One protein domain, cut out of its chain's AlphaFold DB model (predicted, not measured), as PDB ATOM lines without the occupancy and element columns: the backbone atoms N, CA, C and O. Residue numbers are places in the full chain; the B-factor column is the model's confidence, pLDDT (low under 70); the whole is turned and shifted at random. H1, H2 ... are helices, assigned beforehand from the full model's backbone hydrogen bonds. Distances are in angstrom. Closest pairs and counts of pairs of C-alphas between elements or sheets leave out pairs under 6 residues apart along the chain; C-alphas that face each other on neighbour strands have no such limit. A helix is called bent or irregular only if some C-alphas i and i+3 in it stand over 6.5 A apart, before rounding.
ATOM      1  N   ALA A 178      48.754 -28.361 -22.165       93.88
ATOM      2  CA  ALA A 178      47.408 -28.570 -21.644       93.88
ATOM      3  C   ALA A 178      47.355 -29.675 -20.574       93.88
ATOM      4  O   ALA A 178      46.665 -29.522 -19.571       93.88
ATOM      5  N   LEU A 179      48.110 -30.768 -20.727       93.31
ATOM      6  CA  LEU A 179      48.182 -31.834 -19.724       93.31
ATOM      7  C   LEU A 179      48.841 -31.371 -18.420       93.31
ATOM      8  O   LEU A 179      48.334 -31.716 -17.356       93.31
ATOM      9  N   LYS A 180      49.910 -30.566 -18.485       90.88
ATOM     10  CA  LYS A 180      50.537 -29.968 -17.291       90.88
ATOM     11  C   LYS A 180      49.559 -29.065 -16.540       90.88
ATOM     12  O   LYS A 180      49.462 -29.140 -15.316       90.88
ATOM     13  N   GLU A 181      48.800 -28.249 -17.268       91.12
ATOM     14  CA  GLU A 181      47.774 -27.398 -16.665       91.12
ATOM     15  C   GLU A 181      46.623 -28.227 -16.078       91.12
ATOM     16  O   GLU A 181      46.214 -28.020 -14.937       91.12
ATOM     17  N   LEU A 182      46.159 -29.251 -16.798       91.56
ATOM     18  CA  LEU A 182      45.149 -30.178 -16.293       91.56
ATOM     19  C   LEU A 182      45.631 -30.907 -15.031       91.56
ATOM     20  O   LEU A 182      44.835 -31.174 -14.134       91.56
ATOM     21  N   GLU A 183      46.915 -31.248 -14.938       87.81
ATOM     22  CA  GLU A 183      47.493 -31.870 -13.749       87.81
ATOM     23  C   GLU A 183      47.470 -30.917 -12.550       87.81
ATOM     24  O   GLU A 183      47.033 -31.313 -11.467       87.81
ATOM     25  N   ARG A 184      47.839 -29.643 -12.744       85.31
ATOM     26  CA  ARG A 184      47.699 -28.596 -11.716       85.31
ATOM     27  C   ARG A 184      46.249 -28.462 -11.248       85.31
ATOM     28  O   ARG A 184      45.988 -28.484 -10.044       85.31
ATOM     29  N   GLN A 185      45.301 -28.418 -12.184       89.56
ATOM     30  CA  GLN A 185      43.869 -28.390 -11.878       89.56
ATOM     31  C   GLN A 185      43.412 -29.647 -11.124       89.56
ATOM     32  O   GLN A 185      42.637 -29.550 -10.175       89.56
ATOM     33  N   ARG A 186      43.909 -30.837 -11.492       86.75
ATOM     34  CA  ARG A 186      43.607 -32.096 -10.790       86.75
ATOM     35  C   ARG A 186      44.132 -32.099  -9.360       86.75
ATOM     36  O   ARG A 186      43.421 -32.587  -8.490       86.75
ATOM     37  N   ARG A 187      45.327 -31.555  -9.104       83.00
ATOM     38  CA  ARG A 187      45.877 -31.432  -7.741       83.00
ATOM     39  C   ARG A 187      44.979 -30.553  -6.867       83.00
ATOM     40  O   ARG A 187      44.593 -30.988  -5.787       83.00
ATOM     41  N   ARG A 188      44.554 -29.390  -7.376       84.06
ATOM     42  CA  ARG A 188      43.579 -28.516  -6.691       84.06
ATOM     43  C   ARG A 188      42.245 -29.221  -6.458       84.06
ATOM     44  O   ARG A 188      41.721 -29.223  -5.355       84.06
ATOM     45  N   ARG A 189      41.730 -29.917  -7.467       88.06
ATOM     46  CA  ARG A 189      40.499 -30.700  -7.331       88.06
ATOM     47  C   ARG A 189      40.607 -31.817  -6.282       88.06
ATOM     48  O   ARG A 189      39.619 -32.107  -5.617       88.06
ATOM     49  N   SER A 190      41.762 -32.466  -6.137       85.31
ATOM     50  CA  SER A 190      41.972 -33.473  -5.085       85.31
ATOM     51  C   SER A 190      41.881 -32.868  -3.682       85.31
ATOM     52  O   SER A 190      41.356 -33.522  -2.785       85.31
ATOM     53  N   LEU A 191      42.326 -31.621  -3.504       83.50
ATOM     54  CA  LEU A 191      42.168 -30.886  -2.246       83.50
ATOM     55  C   LEU A 191      40.703 -30.583  -1.943       83.50
ATOM     56  O   LEU A 191      40.253 -30.816  -0.825       83.50
ATOM     57  N   GLU A 192      39.932 -30.173  -2.950       87.75
ATOM     58  CA  GLU A 192      38.485 -29.992  -2.790       87.75
ATOM     59  C   GLU A 192      37.801 -31.280  -2.334       87.75
ATOM     60  O   GLU A 192      37.000 -31.270  -1.407       87.75
ATOM     61  N   PHE A 193      38.152 -32.424  -2.929       89.50
ATOM     62  CA  PHE A 193      37.628 -33.714  -2.475       89.50
ATOM     63  C   PHE A 193      37.967 -34.011  -1.014       89.50
ATOM     64  O   PHE A 193      37.134 -34.576  -0.306       89.50
ATOM     65  N   HIS A 194      39.164 -33.634  -0.566       85.31
ATOM     66  CA  HIS A 194      39.565 -33.777   0.827       85.31
ATOM     67  C   HIS A 194      38.711 -32.896   1.749       85.31
ATOM     68  O   HIS A 194      38.191 -33.374   2.755       85.31
ATOM     69  N   HIS A 195      38.483 -31.635   1.373       85.44
ATOM     70  CA  HIS A 195      37.638 -30.719   2.138       85.44
ATOM     71  C   HIS A 195      36.174 -31.188   2.201       85.44
ATOM     72  O   HIS A 195      35.579 -31.237   3.279       85.44
ATOM     73  N   ILE A 196      35.607 -31.622   1.069       88.75
ATOM     74  CA  ILE A 196      34.255 -32.199   1.007       88.75
ATOM     75  C   ILE A 196      34.155 -33.412   1.927       88.75
ATOM     76  O   ILE A 196      33.185 -33.527   2.667       88.75
ATOM     77  N   PHE A 197      35.152 -34.303   1.902       89.69
ATOM     78  CA  PHE A 197      35.167 -35.506   2.733       89.69
ATOM     79  C   PHE A 197      35.072 -35.180   4.233       89.69
ATOM     80  O   PHE A 197      34.327 -35.851   4.952       89.69
ATOM     81  N   TRP A 198      35.762 -34.137   4.701       84.94
ATOM     82  CA  TRP A 198      35.695 -33.703   6.102       84.94
ATOM     83  C   TRP A 198      34.419 -32.927   6.450       84.94
ATOM     84  O   TRP A 198      33.998 -32.922   7.613       84.94
ATOM     85  N   ASN A 199      33.748 -32.325   5.467       89.62
ATOM     86  CA  ASN A 199      32.461 -31.668   5.669       89.62
ATOM     87  C   ASN A 199      31.323 -32.703   5.772       89.62
ATOM     88  O   ASN A 199      30.656 -33.042   4.793       89.62
ATOM     89  N   LYS A 200      31.062 -33.186   6.995       90.19
ATOM     90  CA  LYS A 200      30.019 -34.191   7.280       90.19
ATOM     91  C   LYS A 200      28.615 -33.766   6.830       90.19
ATOM     92  O   LYS A 200      27.841 -34.621   6.407       90.19
ATOM     93  N   LEU A 201      28.291 -32.470   6.905       91.12
ATOM     94  CA  LEU A 201      26.984 -31.946   6.494       91.12
ATOM     95  C   LEU A 201      26.810 -32.008   4.976       91.12
ATOM     96  O   LEU A 201      25.755 -32.414   4.496       91.12
ATOM     97  N   LEU A 202      27.852 -31.652   4.224       90.75
ATOM     98  CA  LEU A 202      27.857 -31.794   2.771       90.75
ATOM     99  C   LEU A 202      27.848 -33.272   2.361       90.75
ATOM    100  O   LEU A 202      27.059 -33.663   1.507       90.75
ATOM    101  N   MET A 203      28.649 -34.111   3.023       92.25
ATOM    102  CA  MET A 203      28.688 -35.555   2.769       92.25
ATOM    103  C   MET A 203      27.330 -36.236   2.964       92.25
ATOM    104  O   MET A 203      26.996 -37.141   2.201       92.25
ATOM    105  N   ALA A 204      26.535 -35.787   3.937       94.00
ATOM    106  CA  ALA A 204      25.193 -36.308   4.184       94.00
ATOM    107  C   ALA A 204      24.190 -35.993   3.057       94.00
ATOM    108  O   ALA A 204      23.175 -36.676   2.952       94.00
ATOM    109  N   LYS A 205      24.466 -34.994   2.201       94.75
ATOM    110  CA  LYS A 205      23.624 -34.664   1.036       94.75
ATOM    111  C   LYS A 205      23.839 -35.613  -0.148       94.75
ATOM    112  O   LYS A 205      23.011 -35.628  -1.055       94.75
ATOM    113  N   PHE A 206      24.935 -36.375  -0.167       95.06
ATOM    114  CA  PHE A 206      25.235 -37.315  -1.248       95.06
ATOM    115  C   PHE A 206      24.636 -38.695  -0.983       95.06
ATOM    116  O   PHE A 206      24.565 -39.148   0.162       95.06
ATOM    117  N   ASP A 207      24.285 -39.407  -2.052       94.12
ATOM    118  CA  ASP A 207      23.938 -40.823  -1.977       94.12
ATOM    119  C   ASP A 207      25.168 -41.678  -1.601       94.12
ATOM    120  O   ASP A 207      26.312 -41.265  -1.823       94.12
ATOM    121  N   PRO A 208      24.974 -42.894  -1.060       94.94
ATOM    122  CA  PRO A 208      26.078 -43.734  -0.597       94.94
ATOM    123  C   PRO A 208      27.152 -44.030  -1.655       94.94
ATOM    124  O   PRO A 208      28.331 -44.129  -1.307       94.94
ATOM    125  N   MET A 209      26.789 -44.136  -2.940       92.69
ATOM    126  CA  MET A 209      27.773 -44.380  -4.002       92.69
ATOM    127  C   MET A 209      28.651 -43.150  -4.236       92.69
ATOM    128  O   MET A 209      29.872 -43.279  -4.352       92.69
ATOM    129  N   ILE A 210      28.065 -41.950  -4.249       94.19
ATOM    130  CA  ILE A 210      28.834 -40.705  -4.369       94.19
ATOM    131  C   ILE A 210      29.644 -40.440  -3.103       94.19
ATOM    132  O   ILE A 210      30.799 -40.032  -3.213       94.19
ATOM    133  N   GLN A 211      29.123 -40.756  -1.916       93.81
ATOM    134  CA  GLN A 211      29.917 -40.713  -0.688       93.81
ATOM    135  C   GLN A 211      31.147 -41.616  -0.800       93.81
ATOM    136  O   GLN A 211      32.254 -41.170  -0.507       93.81
ATOM    137  N   GLN A 212      30.991 -42.859  -1.266       92.75
ATOM    138  CA  GLN A 212      32.119 -43.772  -1.451       92.75
ATOM    139  C   GLN A 212      33.109 -43.251  -2.502       92.75
ATOM    140  O   GLN A 212      34.322 -43.332  -2.300       92.75
ATOM    141  N   TYR A 213      32.612 -42.654  -3.588       91.88
ATOM    142  CA  TYR A 213      33.443 -41.990  -4.590       91.88
ATOM    143  C   TYR A 213      34.245 -40.821  -3.994       91.88
ATOM    144  O   TYR A 213      35.453 -40.727  -4.227       91.88
ATOM    145  N   VAL A 214      33.613 -39.958  -3.193       92.25
ATOM    146  CA  VAL A 214      34.275 -38.837  -2.513       92.25
ATOM    147  C   VAL A 214      35.285 -39.345  -1.491       92.25
ATOM    148  O   VAL A 214      36.410 -38.866  -1.497       92.25
ATOM    149  N   ARG A 215      34.949 -40.356  -0.681       90.88
ATOM    150  CA  ARG A 215      35.880 -40.993   0.269       90.88
ATOM    151  C   ARG A 215      37.103 -41.546  -0.443       90.88
ATOM    152  O   ARG A 215      38.228 -41.271  -0.042       90.88
ATOM    153  N   HIS A 216      36.894 -42.286  -1.529       89.88
ATOM    154  CA  HIS A 216      37.994 -42.860  -2.288       89.88
ATOM    155  C   HIS A 216      38.917 -41.767  -2.851       89.88
ATOM    156  O   HIS A 216      40.133 -41.845  -2.696       89.88
ATOM    157  N   ASN A 217      38.361 -40.710  -3.453       86.75
ATOM    158  CA  ASN A 217      39.179 -39.633  -4.014       86.75
ATOM    159  C   ASN A 217      39.806 -38.734  -2.932       86.75
ATOM    160  O   ASN A 217      40.973 -38.377  -3.053       86.75
ATOM    161  N   GLY A 218      39.073 -38.404  -1.870       83.06
ATOM    162  CA  GLY A 218      39.511 -37.527  -0.783       83.06
ATOM    163  C   GLY A 218      40.507 -38.166   0.184       83.06
ATOM    164  O   GLY A 218      41.292 -37.444   0.789       83.06
ATOM    165  N   ILE A 219      40.526 -39.499   0.306       79.31
ATOM    166  CA  ILE A 219      41.512 -40.232   1.117       79.31
ATOM    167  C   ILE A 219      42.710 -40.628   0.250       79.31
ATOM    168  O   ILE A 219      43.827 -40.187   0.501       79.31
ATOM    169  N   PHE A 220      42.499 -41.424  -0.805       75.44
ATOM    170  CA  PHE A 220      43.620 -42.040  -1.523       75.44
ATOM    171  C   PHE A 220      44.382 -41.061  -2.414       75.44
ATOM    172  O   PHE A 220      45.599 -41.162  -2.519       75.44
ATOM    173  N   ARG A 221      43.707 -40.095  -3.056       69.62
ATOM    174  CA  ARG A 221      44.417 -39.125  -3.909       69.62
ATOM    175  C   ARG A 221      44.987 -37.953  -3.129       69.62
ATOM    176  O   ARG A 221      46.000 -37.408  -3.556       69.62
ATOM    177  N   ALA A 222      44.379 -37.589  -2.002       63.44
ATOM    178  CA  ALA A 222      44.937 -36.565  -1.128       63.44
ATOM    179  C   ALA A 222      46.191 -37.066  -0.393       63.44
ATOM    180  O   ALA A 222      47.115 -36.291  -0.183       63.44
ATOM    181  N   TYR A 223      46.289 -38.369  -0.094       59.78
ATOM    182  CA  TYR A 223      47.480 -38.959   0.534       59.78
ATOM    183  C   TYR A 223      48.773 -38.772  -0.284       59.78
ATOM    184  O   TYR A 223      49.867 -38.794   0.265       59.78
ATOM    185  N   HIS A 224      48.654 -38.564  -1.598       59.94
ATOM    186  CA  HIS A 224      49.787 -38.281  -2.484       59.94
ATOM    187  C   HIS A 224      50.117 -36.787  -2.622       59.94
ATOM    188  O   HIS A 224      51.009 -36.433  -3.394       59.94
ATOM    189  N   LEU A 225      49.397 -35.901  -1.933       58.50
ATOM    190  CA  LEU A 225      49.747 -34.486  -1.899       58.50
ATOM    191  C   LEU A 225      50.954 -34.289  -0.966       58.50
ATOM    192  O   LEU A 225      50.983 -34.900   0.103       58.50
ATOM    193  N   PRO A 226      51.949 -33.469  -1.356       60.47
ATOM    194  CA  PRO A 226      53.090 -33.153  -0.499       60.47
ATOM    195  C   PRO A 226      52.639 -32.647   0.876       60.47
ATOM    196  O   PRO A 226      51.635 -31.937   0.966       60.47
ATOM    197  N   ALA A 227      53.392 -32.975   1.930       59.84
ATOM    198  CA  ALA A 227      53.108 -32.525   3.299       59.84
ATOM    199  C   ALA A 227      52.950 -30.992   3.388       59.84
ATOM    200  O   ALA A 227      52.043 -30.498   4.051       59.84
ATOM    201  N   GLU A 228      53.730 -30.264   2.585       55.62
ATOM    202  CA  GLU A 228      53.693 -28.804   2.404       55.62
ATOM    203  C   GLU A 228      52.293 -28.241   2.098       55.62
ATOM    204  O   GLU A 228      51.982 -27.103   2.442       55.62
ATOM    205  N   VAL A 229      51.430 -29.028   1.445       57.66
ATOM    206  CA  VAL A 229      50.067 -28.612   1.086       57.66
ATOM    207  C   VAL A 229      49.142 -28.605   2.306       57.66
ATOM    208  O   VAL A 229      48.204 -27.812   2.363       57.66
ATOM    209  N   TYR A 230      49.412 -29.472   3.284       60.75
ATOM    210  CA  TYR A 230      48.693 -29.509   4.556       60.75
ATOM    211  C   TYR A 230      49.214 -28.452   5.534       60.75
ATOM    212  O   TYR A 230      48.438 -27.922   6.322       60.75
ATOM    213  N   GLU A 231      50.508 -28.136   5.467       54.22
ATOM    214  CA  GLU A 231      51.163 -27.157   6.342       54.22
ATOM    215  C   GLU A 231      50.892 -25.703   5.923       54.22
ATOM    216  O   GLU A 231      50.773 -24.835   6.782       54.22
ATOM    217  N   ALA A 232      50.750 -25.428   4.621       59.81
ATOM    218  CA  ALA A 232      50.493 -24.085   4.090       59.81
ATOM    219  C   ALA A 232      49.295 -24.063   3.111       59.81
ATOM    220  O   ALA A 232      49.478 -23.813   1.913       59.81
ATOM    221  N   PRO A 233      48.058 -24.301   3.591       52.72
ATOM    222  CA  PRO A 233      46.860 -24.377   2.746       52.72
ATOM    223  C   PRO A 233      46.605 -23.087   1.942       52.72
ATOM    224  O   PRO A 233      46.204 -23.150   0.774       52.72
ATOM    225  N   ASP A 234      46.942 -21.925   2.509       54.91
ATOM    226  CA  ASP A 234      46.738 -20.617   1.876       54.91
ATOM    227  C   ASP A 234      47.606 -20.436   0.611       54.91
ATOM    228  O   ASP A 234      47.165 -19.835  -0.371       54.91
ATOM    229  N   LYS A 235      48.805 -21.046   0.560       57.59
ATOM    230  CA  LYS A 235      49.697 -21.027  -0.621       57.59
ATOM    231  C   LYS A 235      49.054 -21.695  -1.843       57.59
ATOM    232  O   LYS A 235      49.423 -21.414  -2.984       57.59
ATOM    233  N   TYR A 236      48.078 -22.570  -1.610       52.97
ATOM    234  CA  TYR A 236      47.352 -23.296  -2.648       52.97
ATOM    235  C   TYR A 236      45.946 -22.735  -2.906       52.97
ATOM    236  O   TYR A 236      45.199 -23.334  -3.682       52.97
ATOM    237  N   GLY A 237      45.611 -21.573  -2.328       47.88
ATOM    238  CA  GLY A 237      44.313 -20.916  -2.496       47.88
ATOM    239  C   GLY A 237      43.180 -21.585  -1.717       47.88
ATOM    240  O   GLY A 237      42.014 -21.373  -2.040       47.88
ATOM    241  N   ILE A 238      43.507 -22.407  -0.717       51.31
ATOM    242  CA  ILE A 238      42.519 -22.975   0.196       51.31
ATOM    243  C   ILE A 238      42.266 -21.911   1.258       51.31
ATOM    244  O   ILE A 238      43.154 -21.630   2.055       51.31
ATOM    245  N   ALA A 239      41.079 -21.306   1.263       46.50
ATOM    246  CA  ALA A 239      40.694 -20.396   2.332       46.50
ATOM    247  C   ALA A 239      40.681 -21.174   3.654       46.50
ATOM    248  O   ALA A 239      39.798 -22.007   3.882       46.50
TER     249      ALA A 239
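This is residues 178 to 239 of the 511 residues of an uncharacterized protein of Lentithecium fluviatile CBS 122367 (UniProt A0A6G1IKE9). Two long helices, H1 and H3, cross at a steep angle, with residues 190 to 197 of H1 packed on H3, while residues 178 to 185 of H1 stick out as a free arm. The short helix H2 lies in the turn that leads from H1 back to H3, and beyond the far end of H3 the short helices H4 and H5 form a small tail that folds back near H1. The printed part has 62 residues with five named helices, in the order H1, H2, H3, H4, H5, and no named strand; its class is all helix. It is only just compact, close to loose, with a radius of gyration of the C-alphas of 12.3 A and spans of 32 by 26 by 18 A.

H1, the longest helix, holds residues 178 to 198 and measures 30.6 A from its first C-alpha at (47.408, -28.570, -21.644) to its last at (35.695, -33.703, 6.102). H3, residues 208 to 224, measures 24.4 A. It is neither bent nor irregular, but only just: C-alphas 218 and 221 are 6.0 A apart. H2 holds residues 200 to 203, H4 residues 227 to 231 and H5 residues 233 to 236, where C-alpha 236 is at (47.352, -23.296, -2.648).

H1 touches H3 with residues 190 to 197 alone; the closest C-alphas, those of His 194 and Gly 218, are 4.1 A apart. The two run opposite ways at a steep tilt of 63 degrees. H1 and H2 only just touch, and only at the corner by their link, with 3 pairs of C-alphas within 8 A; the closest, those of Phe 197 and Met 203, are 6.5 A apart. H2 and H3 are close but not clearly touching, with the closest C-alphas, those of Met 203 and Gln 211, 6.3 A apart. H1 and H5 are also close but not clearly touching, at 7.6 A between the closest C-alphas, those of Arg 188 and Tyr 236. H4 and H5 are close but not clearly touching, at 7.0 A between the closest C-alphas, those of Val 229 and Tyr 236. H4 is apart from H1 and from H3. In H1 and H4 every O i to N i+4 pair is within hydrogen-bond range, in H3 11 of 13 are, and H2 and H5 are too short for such a pair.

The C-alphas farthest apart, those of Ala 178 and Ala 204, are 34.9 A from each other. Without residues 178 to 185, the body spans 32 by 20 by 15 A. The printed part has no cut, and the four links between the named helices are tight. The mean pLDDT of the printed part is 79.3; residues 221 to 239, of which 221 to 224 belong to H3, are under 70.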